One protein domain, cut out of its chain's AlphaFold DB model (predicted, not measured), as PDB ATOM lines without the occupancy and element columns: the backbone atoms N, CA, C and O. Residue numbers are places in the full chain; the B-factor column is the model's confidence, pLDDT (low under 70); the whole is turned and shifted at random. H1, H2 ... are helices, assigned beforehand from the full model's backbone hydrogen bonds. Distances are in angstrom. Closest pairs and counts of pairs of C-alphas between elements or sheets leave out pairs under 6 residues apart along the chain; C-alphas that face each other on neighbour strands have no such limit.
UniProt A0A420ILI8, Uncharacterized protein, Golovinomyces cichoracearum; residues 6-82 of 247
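AT A GLANCE: This is residues 6 to 82 of the 247 residues of an uncharacterized protein of Golovinomyces cichoracearum (UniProt A0A420ILI8). A small body of helices has one helical arm sticking out of it. The short H1 packs at a steep tilt on one side of H2. On the other side of H2, H3 folds back loosely beside it, and H4 crosses the first part of H2 nearly at a right angle; the arm that sticks out is residues 71 to 82, of which 71 to 80 belong to H4. The printed part has 77 residues with four named helices, H1, H2, H3 and H4 in that order, and no named strand; its class is all helix. It is only just compact, close to loose, with a radius of gyration of the C-alphas of 13.7 A, and only just elongated, spanning 43 by 28 by 23 A.

HOW THE PARTS SIT: H1, residues 6 to 12, touches H2, residues 23 to 39, at a steep tilt of 61 degrees, opposite ways. The closest C-alphas of the two are those of Tyr 12 and Tyr 29, 5.9 A apart, and H2 touches H1 with residues 28 to 32 alone. H3, residues 44 to 55, is close to H2 but not clearly touching, at a shallow tilt of 18 degrees, opposite ways; their closest C-alphas, of Tyr 37 and Leu 47, are 7.4 A apart. H4, residues 60 to 80, touches H2 about perpendicular, at 87 degrees. The closest C-alphas of H2 and H4 are those of Ser 27 and Thr 66, 4.6 A apart; H2 touches H4 with residues 23 to 30 alone, and H4 touches H2 with residues 62 to 70 alone. H1 is apart from H3 and H4, and H3 is apart from H4. In H2, H3 and H4 every O i to N i+4 pair is within hydrogen-bond range; in H1 1 of 3 such pairs is, and 1 of 4 O i to N i+3 pairs.

IN THESE COORDINATES: H1 begins at C-alpha 6, at (3.964, -32.031, 28.639), and measures 10.2 A from first to last C-alpha. H2 begins at C-alpha 23, at (-14.129, -27.602, 37.644), and measures 24.4 A. H3 measures 16.3 A. H4, the longest helix with 21 residues, measures 30.1 A and ends at C-alpha 80, at (-10.231, -48.598, 42.365).

THE WHOLE: The two C-alphas farthest apart, those of Glu 45 and Ser 82, are 43.6 A apart. Residues 71 to 82, of which 71 to 80 belong to H4, stand free; without them the body spans 28 by 26 by 20 A. The printed part has no cut. The link from H1 to H2 is short, with 10 residues; those from H2 to H3 and from H3 to H4 are tight, with 4 residues each. Mean pLDDT of the printed part is 74.9; residue 6, residue 9 and residues 67 to 82 are under 70.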
ATOM      1  N   ASN A   6       3.768 -32.557  29.999       67.69
ATOM      2  CA  ASN A   6       3.964 -32.031  28.639       67.69
ATOM      3  C   ASN A   6       2.660 -31.845  27.849       67.69
ATOM      4  O   ASN A   6       2.612 -31.042  26.916       67.69
ATOM      5  N   ALA A   7       1.611 -32.601  28.176       70.81
ATOM      6  CA  ALA A   7       0.295 -32.426  27.564       70.81
ATOM      7  C   ALA A   7      -0.460 -31.257  28.213       70.81
ATOM      8  O   ALA A   7      -1.096 -30.463  27.521       70.81
ATOM      9  N   GLU A   8      -0.342 -31.127  29.535       70.44
ATOM     10  CA  GLU A   8      -1.001 -30.071  30.305       70.44
ATOM     11  C   GLU A   8      -0.321 -28.707  30.143       70.44
ATOM     12  O   GLU A   8      -1.019 -27.696  30.082       70.44
ATOM     13  N   SER A   9       0.997 -28.666  29.922       69.94
ATOM     14  CA  SER A   9       1.724 -27.418  29.660       69.94
ATOM     15  C   SER A   9       1.222 -26.687  28.419       69.94
ATOM     16  O   SER A   9       1.130 -25.468  28.430       69.94
ATOM     17  N   LYS A  10       0.802 -27.397  27.364       71.88
ATOM     18  CA  LYS A  10       0.212 -26.770  26.165       71.88
ATOM     19  C   LYS A  10      -1.157 -26.146  26.433       71.88
ATOM     20  O   LYS A  10      -1.522 -25.179  25.771       71.88
ATOM     21  N   LYS A  11      -1.909 -26.704  27.383       77.50
ATOM     22  CA  LYS A  11      -3.270 -26.277  27.725       77.50
ATOM     23  C   LYS A  11      -3.275 -25.143  28.753       77.50
ATOM     24  O   LYS A  11      -4.079 -24.225  28.643       77.50
ATOM     25  N   TYR A  12      -2.357 -25.196  29.714       81.00
ATOM     26  CA  TYR A  12      -2.330 -24.340  30.901       81.00
ATOM     27  C   TYR A  12      -1.160 -23.349  30.926       81.00
ATOM     28  O   TYR A  12      -0.933 -22.688  31.936       81.00
ATOM     29  N   ASN A  13      -0.456 -23.184  29.798       74.81
ATOM     30  CA  ASN A  13       0.584 -22.157  29.660       74.81
ATOM     31  C   ASN A  13       0.035 -20.730  29.804       74.81
ATOM     32  O   ASN A  13       0.764 -19.797  30.117       74.81
ATOM     33  N   ARG A  14      -1.255 -20.540  29.507       75.94
ATOM     34  CA  ARG A  14      -1.933 -19.249  29.614       75.94
ATOM     35  C   ARG A  14      -2.810 -19.219  30.854       75.94
ATOM     36  O   ARG A  14      -3.355 -20.240  31.270       75.94
ATOM     37  N   ARG A  15      -2.959 -18.016  31.403       79.88
ATOM     38  CA  ARG A  15      -3.855 -17.729  32.518       79.88
ATOM     39  C   ARG A  15      -5.279 -18.151  32.161       79.88
ATOM     40  O   ARG A  15      -5.778 -17.801  31.090       79.88
ATOM     41  N   ILE A  16      -5.907 -18.909  33.050       82.62
ATOM     42  CA  ILE A  16      -7.293 -19.338  32.886       82.62
ATOM     43  C   ILE A  16      -8.204 -18.291  33.514       82.62
ATOM     44  O   ILE A  16      -7.883 -17.738  34.564       82.62
ATOM     45  N   ASP A  17      -9.340 -18.019  32.873       82.56
ATOM     46  CA  ASP A  17     -10.408 -17.257  33.508       82.56
ATOM     47  C   ASP A  17     -11.310 -18.214  34.303       82.56
ATOM     48  O   ASP A  17     -12.068 -18.986  33.695       82.56
ATOM     49  N   PRO A  18     -11.246 -18.188  35.647       78.50
ATOM     50  CA  PRO A  18     -11.975 -19.135  36.475       78.50
ATOM     51  C   PRO A  18     -13.498 -19.009  36.355       78.50
ATOM     52  O   PRO A  18     -14.202 -19.951  36.698       78.50
ATOM     53  N   ARG A  19     -14.031 -17.896  35.828       76.44
ATOM     54  CA  ARG A  19     -15.481 -17.738  35.600       76.44
ATOM     55  C   ARG A  19     -15.995 -18.528  34.396       76.44
ATOM     56  O   ARG A  19     -17.188 -18.799  34.308       76.44
ATOM     57  N   SER A  20     -15.109 -18.855  33.459       81.50
ATOM     58  CA  SER A  20     -15.443 -19.565  32.215       81.50
ATOM     59  C   SER A  20     -14.950 -21.013  32.189       81.50
ATOM     60  O   SER A  20     -15.332 -21.787  31.314       81.50
ATOM     61  N   ALA A  21     -14.080 -21.369  33.133       82.69
ATOM     62  CA  ALA A  21     -13.404 -22.651  33.180       82.69
ATOM     63  C   ALA A  21     -14.243 -23.714  33.892       82.69
ATOM     64  O   ALA A  21     -14.974 -23.427  34.839       82.69
ATOM     65  N   SER A  22     -14.110 -24.968  33.457       82.94
ATOM     66  CA  SER A  22     -14.749 -26.085  34.152       82.94
ATOM     67  C   SER A  22     -14.017 -26.432  35.454       82.94
ATOM     68  O   SER A  22     -12.828 -26.157  35.609       82.94
ATOM     69  N   GLU A  23     -14.701 -27.117  36.373       77.38
ATOM     70  CA  GLU A  23     -14.129 -27.602  37.644       77.38
ATOM     71  C   GLU A  23     -12.828 -28.407  37.435       77.38
ATOM     72  O   GLU A  23     -11.843 -28.246  38.159       77.38
ATOM     73  N   ASN A  24     -12.794 -29.232  36.381       80.12
ATOM     74  CA  ASN A  24     -11.624 -30.027  36.009       80.12
ATOM     75  C   ASN A  24     -10.476 -29.166  35.463       80.12
ATOM     76  O   ASN A  24      -9.312 -29.514  35.660       80.12
ATOM     77  N   ASP A  25     -10.784 -28.058  34.784       83.62
ATOM     78  CA  ASP A  25      -9.773 -27.137  34.262       83.62
ATOM     79  C   ASP A  25      -9.140 -26.318  35.389       83.62
ATOM     80  O   ASP A  25      -7.924 -26.152  35.406       83.62
ATOM     81  N   ILE A  26      -9.939 -25.880  36.367       84.00
ATOM     82  CA  ILE A  26      -9.464 -25.164  37.562       84.00
ATOM     83  C   ILE A  26      -8.553 -26.077  38.399       84.00
ATOM     84  O   ILE A  26      -7.442 -25.688  38.777       84.00
ATOM     85  N   SER A  27      -8.986 -27.318  38.640       84.38
ATOM     86  CA  SER A  27      -8.189 -28.328  39.351       84.38
ATOM     87  C   SER A  27      -6.904 -28.685  38.597       84.38
ATOM     88  O   SER A  27      -5.819 -28.694  39.183       84.38
ATOM     89  N   GLY A  28      -6.997 -28.905  37.282       83.12
ATOM     90  CA  GLY A  28      -5.849 -29.209  36.428       83.12
ATOM     91  C   GLY A  28      -4.827 -28.073  36.377       83.12
ATOM     92  O   GLY A  28      -3.635 -28.318  36.529       83.12
ATOM     93  N   TYR A  29      -5.286 -26.829  36.251       86.00
ATOM     94  CA  TYR A  29      -4.424 -25.645  36.258       86.00
ATOM     95  C   TYR A  29      -3.677 -25.473  37.577       86.00
ATOM     96  O   TYR A  29      -2.474 -25.225  37.580       86.00
ATOM     97  N   THR A  30      -4.372 -25.671  38.698       86.31
ATOM     98  CA  THR A  30      -3.772 -25.564  40.035       86.31
ATOM     99  C   THR A  30      -2.680 -26.616  40.230       86.31
ATOM    100  O   THR A  30      -1.589 -26.300  40.707       86.31
ATOM    101  N   LYS A  31      -2.928 -27.860  39.794       84.38
ATOM    102  CA  LYS A  31      -1.926 -28.938  39.816       84.38
ATOM    103  C   LYS A  31      -0.741 -28.635  38.904       84.38
ATOM    104  O   LYS A  31       0.399 -28.781  39.334       84.38
ATOM    105  N   PHE A  32      -1.007 -28.153  37.692       86.50
ATOM    106  CA  PHE A  32       0.029 -27.773  36.737       86.50
ATOM    107  C   PHE A  32       0.949 -26.681  37.286       86.50
ATOM    108  O   PHE A  32       2.164 -26.854  37.262       86.50
ATOM    109  N   LYS A  33       0.387 -25.595  37.828       86.50
ATOM    110  CA  LYS A  33       1.165 -24.496  38.417       86.50
ATOM    111  C   LYS A  33       1.955 -24.934  39.645       86.50
ATOM    112  O   LYS A  33       3.132 -24.617  39.744       86.50
ATOM    113  N   THR A  34       1.362 -25.759  40.508       85.06
ATOM    114  CA  THR A  34       2.069 -26.339  41.662       85.06
ATOM    115  C   THR A  34       3.284 -27.167  41.229       85.06
ATOM    116  O   THR A  34       4.358 -27.046  41.812       85.06
ATOM    117  N   GLU A  35       3.142 -28.005  40.200       84.00
ATOM    118  CA  GLU A  35       4.252 -28.809  39.670       84.00
ATOM    119  C   GLU A  35       5.274 -27.974  38.885       84.00
ATOM    120  O   GLU A  35       6.457 -28.314  38.875       84.00
ATOM    121  N   LEU A  36       4.844 -26.879  38.252       84.75
ATOM    122  CA  LEU A  36       5.731 -25.923  37.588       84.75
ATOM    123  C   LEU A  36       6.642 -25.232  38.608       84.75
ATOM    124  O   LEU A  36       7.857 -25.285  38.447       84.75
ATOM    125  N   TYR A  37       6.080 -24.685  39.690       85.44
ATOM    126  CA  TYR A  37       6.858 -24.006  40.734       85.44
ATOM    127  C   TYR A  37       7.864 -24.942  41.407       85.44
ATOM    128  O   TYR A  37       9.014 -24.570  41.612       85.44
ATOM    129  N   LYS A  38       7.466 -26.193  41.680       82.25
ATOM    130  CA  LYS A  38       8.383 -27.211  42.217       82.25
ATOM    131  C   LYS A  38       9.521 -27.548  41.258       82.25
ATOM    132  O   LYS A  38      10.632 -27.795  41.705       82.25
ATOM    133  N   ARG A  39       9.239 -27.625  39.953       82.19
ATOM    134  CA  ARG A  39      10.243 -27.983  38.940       82.19
ATOM    135  C   ARG A  39      11.251 -26.871  38.716       82.19
ATOM    136  O   ARG A  39      12.420 -27.162  38.502       82.19
ATOM    137  N   GLU A  40      10.776 -25.636  38.683       83.06
ATOM    138  CA  GLU A  40      11.629 -24.470  38.475       83.06
ATOM    139  C   GLU A  40      12.283 -23.995  39.780       83.06
ATOM    140  O   GLU A  40      13.012 -23.011  39.759       83.06
ATOM    141  N   GLU A  41      12.060 -24.714  40.891       82.00
ATOM    142  CA  GLU A  41      12.595 -24.418  42.228       82.00
ATOM    143  C   GLU A  41      12.302 -22.978  42.677       82.00
ATOM    144  O   GLU A  41      13.091 -22.342  43.378       82.00
ATOM    145  N   TRP A  42      11.137 -22.459  42.282       77.25
ATOM    146  CA  TRP A  42      10.714 -21.123  42.677       77.25
ATOM    147  C   TRP A  42      10.500 -21.075  44.186       77.25
ATOM    148  O   TRP A  42       9.789 -21.906  44.760       77.25
ATOM    149  N   SER A  43      11.117 -20.085  44.817       78.31
ATOM    150  CA  SER A  43      11.085 -19.851  46.257       78.31
ATOM    151  C   SER A  43      10.878 -18.364  46.543       78.31
ATOM    152  O   SER A  43      11.006 -17.523  45.652       78.31
ATOM    153  N   ASP A  44      10.504 -18.063  47.784       78.50
ATOM    154  CA  ASP A  44      10.464 -16.714  48.349       78.50
ATOM    155  C   ASP A  44       9.643 -15.685  47.539       78.50
ATOM    156  O   ASP A  44       8.452 -15.884  47.277       78.50
ATOM    157  N   GLU A  45      10.257 -14.548  47.206       73.44
ATOM    158  CA  GLU A  45       9.612 -13.350  46.660       73.44
ATOM    159  C   GLU A  45       9.173 -13.539  45.197       73.44
ATOM    160  O   GLU A  45       8.037 -13.214  44.848       73.44
ATOM    161  N   ASP A  46      10.005 -14.191  44.378       74.25
ATOM    162  CA  ASP A  46       9.708 -14.492  42.967       74.25
ATOM    163  C   ASP A  46       8.518 -15.459  42.826       74.25
ATOM    164  O   ASP A  46       7.679 -15.341  41.918       74.25
ATOM    165  N   LEU A  47       8.411 -16.412  43.764       80.94
ATOM    166  CA  LEU A  47       7.259 -17.302  43.856       80.94
ATOM    167  C   LEU A  47       5.998 -16.513  44.210       80.94
ATOM    168  O   LEU A  47       4.948 -16.746  43.611       80.94
ATOM    169  N   TRP A  48       6.088 -15.591  45.168       79.75
ATOM    170  CA  TRP A  48       4.937 -14.829  45.640       79.75
ATOM    171  C   TRP A  48       4.365 -13.899  44.568       79.75
ATOM    172  O   TRP A  48       3.146 -13.882  44.364       79.75
ATOM    173  N   GLU A  49       5.215 -13.174  43.838       80.94
ATOM    174  CA  GLU A  49       4.768 -12.296  42.751       80.94
ATOM    175  C   GLU A  49       4.045 -13.089  41.663       80.94
ATOM    176  O   GLU A  49       2.932 -12.745  41.246       80.94
ATOM    177  N   THR A  50       4.638 -14.208  41.245       83.19
ATOM    178  CA  THR A  50       4.074 -14.981  40.143       83.19
ATOM    179  C   THR A  50       2.861 -15.800  40.566       83.19
ATOM    180  O   THR A  50       1.914 -15.939  39.792       83.19
ATOM    181  N   PHE A  51       2.826 -16.281  41.809       85.56
ATOM    182  CA  PHE A  51       1.643 -16.908  42.391       85.56
ATOM    183  C   PHE A  51       0.479 -15.918  42.454       85.56
ATOM    184  O   PHE A  51      -0.629 -16.226  42.010       85.56
ATOM    185  N   THR A  52       0.732 -14.704  42.941       83.38
ATOM    186  CA  THR A  52      -0.292 -13.657  43.011       83.38
ATOM    187  C   THR A  52      -0.796 -13.316  41.613       83.38
ATOM    188  O   THR A  52      -2.006 -13.247  41.392       83.38
ATOM    189  N   TYR A  53       0.104 -13.204  40.635       83.44
ATOM    190  CA  TYR A  53      -0.269 -12.989  39.242       83.44
ATOM    191  C   TYR A  53      -1.085 -14.155  38.662       83.44
ATOM    192  O   TYR A  53      -2.104 -13.931  38.012       83.44
ATOM    193  N   ASP A  54      -0.712 -15.407  38.903       83.56
ATOM    194  CA  ASP A  54      -1.423 -16.565  38.355       83.56
ATOM    195  C   ASP A  54      -2.817 -16.746  38.987       83.56
ATOM    196  O   ASP A  54      -3.786 -17.029  38.272       83.56
ATOM    197  N   PHE A  55      -2.948 -16.495  40.294       86.56
ATOM    198  CA  PHE A  55      -4.152 -16.785  41.080       86.56
ATOM    199  C   PHE A  55      -4.977 -15.557  41.505       86.56
ATOM    200  O   PHE A  55      -6.006 -15.733  42.144       86.56
ATOM    201  N   GLU A  56      -4.635 -14.329  41.100       85.00
ATOM    202  CA  GLU A  56      -5.377 -13.089  41.447       85.00
ATOM    203  C   GLU A  56      -6.899 -13.183  41.212       85.00
ATOM    204  O   GLU A  56      -7.703 -12.622  41.947       85.00
ATOM    205  N   LYS A  57      -7.305 -13.878  40.138       83.38
ATOM    206  CA  LYS A  57      -8.715 -14.018  39.744       83.38
ATOM    207  C   LYS A  57      -9.419 -15.165  40.467       83.38
ATOM    208  O   LYS A  57     -10.616 -15.371  40.253       83.38
ATOM    209  N   PHE A  58      -8.698 -15.949  41.270       83.88
ATOM    210  CA  PHE A  58      -9.272 -17.067  41.998       83.88
ATOM    211  C   PHE A  58     -10.002 -16.572  43.244       83.88
ATOM    212  O   PHE A  58      -9.438 -15.875  44.077       83.88
ATOM    213  N   ASN A  59     -11.264 -16.970  43.384       84.06
ATOM    214  CA  ASN A  59     -12.044 -16.747  44.593       84.06
ATOM    215  C   ASN A  59     -12.081 -18.022  45.454       84.06
ATOM    216  O   ASN A  59     -11.598 -19.088  45.056       84.06
ATOM    217  N   LEU A  60     -12.687 -17.916  46.637       78.06
ATOM    218  CA  LEU A  60     -12.823 -19.022  47.584       78.06
ATOM    219  C   LEU A  60     -13.514 -20.255  46.971       78.06
ATOM    220  O   LEU A  60     -13.169 -21.388  47.305       78.06
ATOM    221  N   ASP A  61     -14.466 -20.055  46.063       75.94
ATOM    222  CA  ASP A  61     -15.194 -21.158  45.437       75.94
ATOM    223  C   ASP A  61     -14.312 -21.944  44.468       75.94
ATOM    224  O   ASP A  61     -14.349 -23.173  44.482       75.94
ATOM    225  N   ASN A  62     -13.425 -21.277  43.727       79.56
ATOM    226  CA  ASN A  62     -12.442 -21.953  42.878       79.56
ATOM    227  C   ASN A  62     -11.502 -22.832  43.709       79.56
ATOM    228  O   ASN A  62     -11.218 -23.963  43.319       79.56
ATOM    229  N   TRP A  63     -11.071 -22.348  44.877       77.75
ATOM    230  CA  TRP A  63     -10.263 -23.139  45.806       77.75
ATOM    231  C   TRP A  63     -11.041 -24.337  46.355       77.75
ATOM    232  O   TRP A  63     -10.524 -25.450  46.371       77.75
ATOM    233  N   LYS A  64     -12.317 -24.180  46.721       76.50
ATOM    234  CA  LYS A  64     -13.150 -25.327  47.131       76.50
ATOM    235  C   LYS A  64     -13.249 -26.393  46.036       76.50
ATOM    236  O   LYS A  64     -13.208 -27.582  46.355       76.50
ATOM    237  N   MET A  65     -13.320 -25.995  44.764       75.25
ATOM    238  CA  MET A  65     -13.355 -26.934  43.635       75.25
ATOM    239  C   MET A  65     -12.060 -27.751  43.496       75.25
ATOM    240  O   MET A  65     -12.110 -28.954  43.218       75.25
ATOM    241  N   THR A  66     -10.889 -27.148  43.728       73.75
ATOM    242  CA  THR A  66      -9.610 -27.882  43.669       73.75
ATOM    243  C   THR A  66      -9.523 -28.931  44.781       73.75
ATOM    244  O   THR A  66      -9.174 -30.081  44.512       73.75
ATOM    245  N   PHE A  67      -9.940 -28.589  46.004       67.25
ATOM    246  CA  PHE A  67      -9.951 -29.524  47.133       67.25
ATOM    247  C   PHE A  67     -11.004 -30.628  46.981       67.25
ATOM    248  O   PHE A  67     -10.721 -31.791  47.277       67.25
ATOM    249  N   TYR A  68     -12.200 -30.300  46.486       59.88
ATOM    250  CA  TYR A  68     -13.278 -31.275  46.300       59.88
ATOM    251  C   TYR A  68     -12.928 -32.317  45.231       59.88
ATOM    252  O   TYR A  68     -13.097 -33.524  45.443       59.88
ATOM    253  N   THR A  69     -12.374 -31.873  44.100       60.03
ATOM    254  CA  THR A  69     -11.906 -32.778  43.043       60.03
ATOM    255  C   THR A  69     -10.719 -33.623  43.495       60.03
ATOM    256  O   THR A  69     -10.712 -34.823  43.210       60.03
ATOM    257  N   ASP A  70      -9.754 -33.063  44.236       57.59
ATOM    258  CA  ASP A  70      -8.617 -33.840  44.746       57.59
ATOM    259  C   ASP A  70      -9.059 -34.877  45.784       57.59
ATOM    260  O   ASP A  70      -8.671 -36.042  45.699       57.59
ATOM    261  N   GLN A  71      -9.969 -34.517  46.693       53.97
ATOM    262  CA  GLN A  71     -10.521 -35.452  47.671       53.97
ATOM    263  C   GLN A  71     -11.332 -36.571  46.997       53.97
ATOM    264  O   GLN A  71     -11.199 -37.742  47.358       53.97
ATOM    265  N   LYS A  72     -12.139 -36.246  45.980       58.00
ATOM    266  CA  LYS A  72     -12.880 -37.230  45.176       58.00
ATOM    267  C   LYS A  72     -11.943 -38.131  44.372       58.00
ATOM    268  O   LYS A  72     -12.239 -39.314  44.212       58.00
ATOM    269  N   PHE A  73     -10.823 -37.601  43.882       55.53
ATOM    270  CA  PHE A  73      -9.810 -38.377  43.173       55.53
ATOM    271  C   PHE A  73      -9.063 -39.321  44.117       55.53
ATOM    272  O   PHE A  73      -8.957 -40.501  43.797       55.53
ATOM    273  N   ARG A  74      -8.650 -38.853  45.304       55.56
ATOM    274  CA  ARG A  74      -8.038 -39.685  46.357       55.56
ATOM    275  C   ARG A  74      -8.970 -40.818  46.784       55.56
ATOM    276  O   ARG A  74      -8.607 -41.978  46.634       55.56
ATOM    277  N   ARG A  75     -10.231 -40.502  47.118       51.78
ATOM    278  CA  ARG A  75     -11.246 -41.517  47.460       51.78
ATOM    279  C   ARG A  75     -11.467 -42.535  46.335       51.78
ATOM    280  O   ARG A  75     -11.656 -43.712  46.604       51.78
ATOM    281  N   ARG A  76     -11.438 -42.118  45.064       50.59
ATOM    282  CA  ARG A  76     -11.557 -43.044  43.921       50.59
ATOM    283  C   ARG A  76     -10.297 -43.872  43.687       50.59
ATOM    284  O   ARG A  76     -10.412 -44.993  43.199       50.59
ATOM    285  N   HIS A  77      -9.122 -43.344  44.008       50.16
ATOM    286  CA  HIS A  77      -7.869 -44.087  43.919       50.16
ATOM    287  C   HIS A  77      -7.807 -45.203  44.973       50.16
ATOM    288  O   HIS A  77      -7.339 -46.298  44.659       50.16
ATOM    289  N   ASP A  78      -8.381 -44.966  46.153       50.12
ATOM    290  CA  ASP A  78      -8.525 -45.977  47.209       50.12
ATOM    291  C   ASP A  78      -9.574 -47.046  46.840       50.12
ATOM    292  O   ASP A  78      -9.370 -48.246  47.043       50.12
ATOM    293  N   ILE A  79     -10.676 -46.639  46.198       52.06
ATOM    294  CA  ILE A  79     -11.747 -47.557  45.771       52.06
ATOM    295  C   ILE A  79     -11.332 -48.403  44.554       52.06
ATOM    296  O   ILE A  79     -11.648 -49.586  44.500       52.06
ATOM    297  N   ASN A  80     -10.590 -47.857  43.585       48.94
ATOM    298  CA  ASN A  80     -10.231 -48.598  42.365       48.94
ATOM    299  C   ASN A  80      -9.055 -49.572  42.545       48.94
ATOM    300  O   ASN A  80      -8.921 -50.502  41.748       48.94
ATOM    301  N   ASN A  81      -8.230 -49.405  43.584       47.38
ATOM    302  CA  ASN A  81      -7.291 -50.451  44.009       47.38
ATOM    303  C   ASN A  81      -7.958 -51.522  44.888       47.38
ATOM    304  O   ASN A  81      -7.384 -52.592  45.100       47.38
ATOM    305  N   SER A  82      -9.195 -51.284  45.322       44.84
ATOM    306  CA  SER A  82     -10.024 -52.269  46.005       44.84
ATOM    307  C   SER A  82     -10.778 -53.104  44.971       44.84
ATOM    308  O   SER A  82     -11.969 -52.923  44.727       44.84
TER     309      SER A  82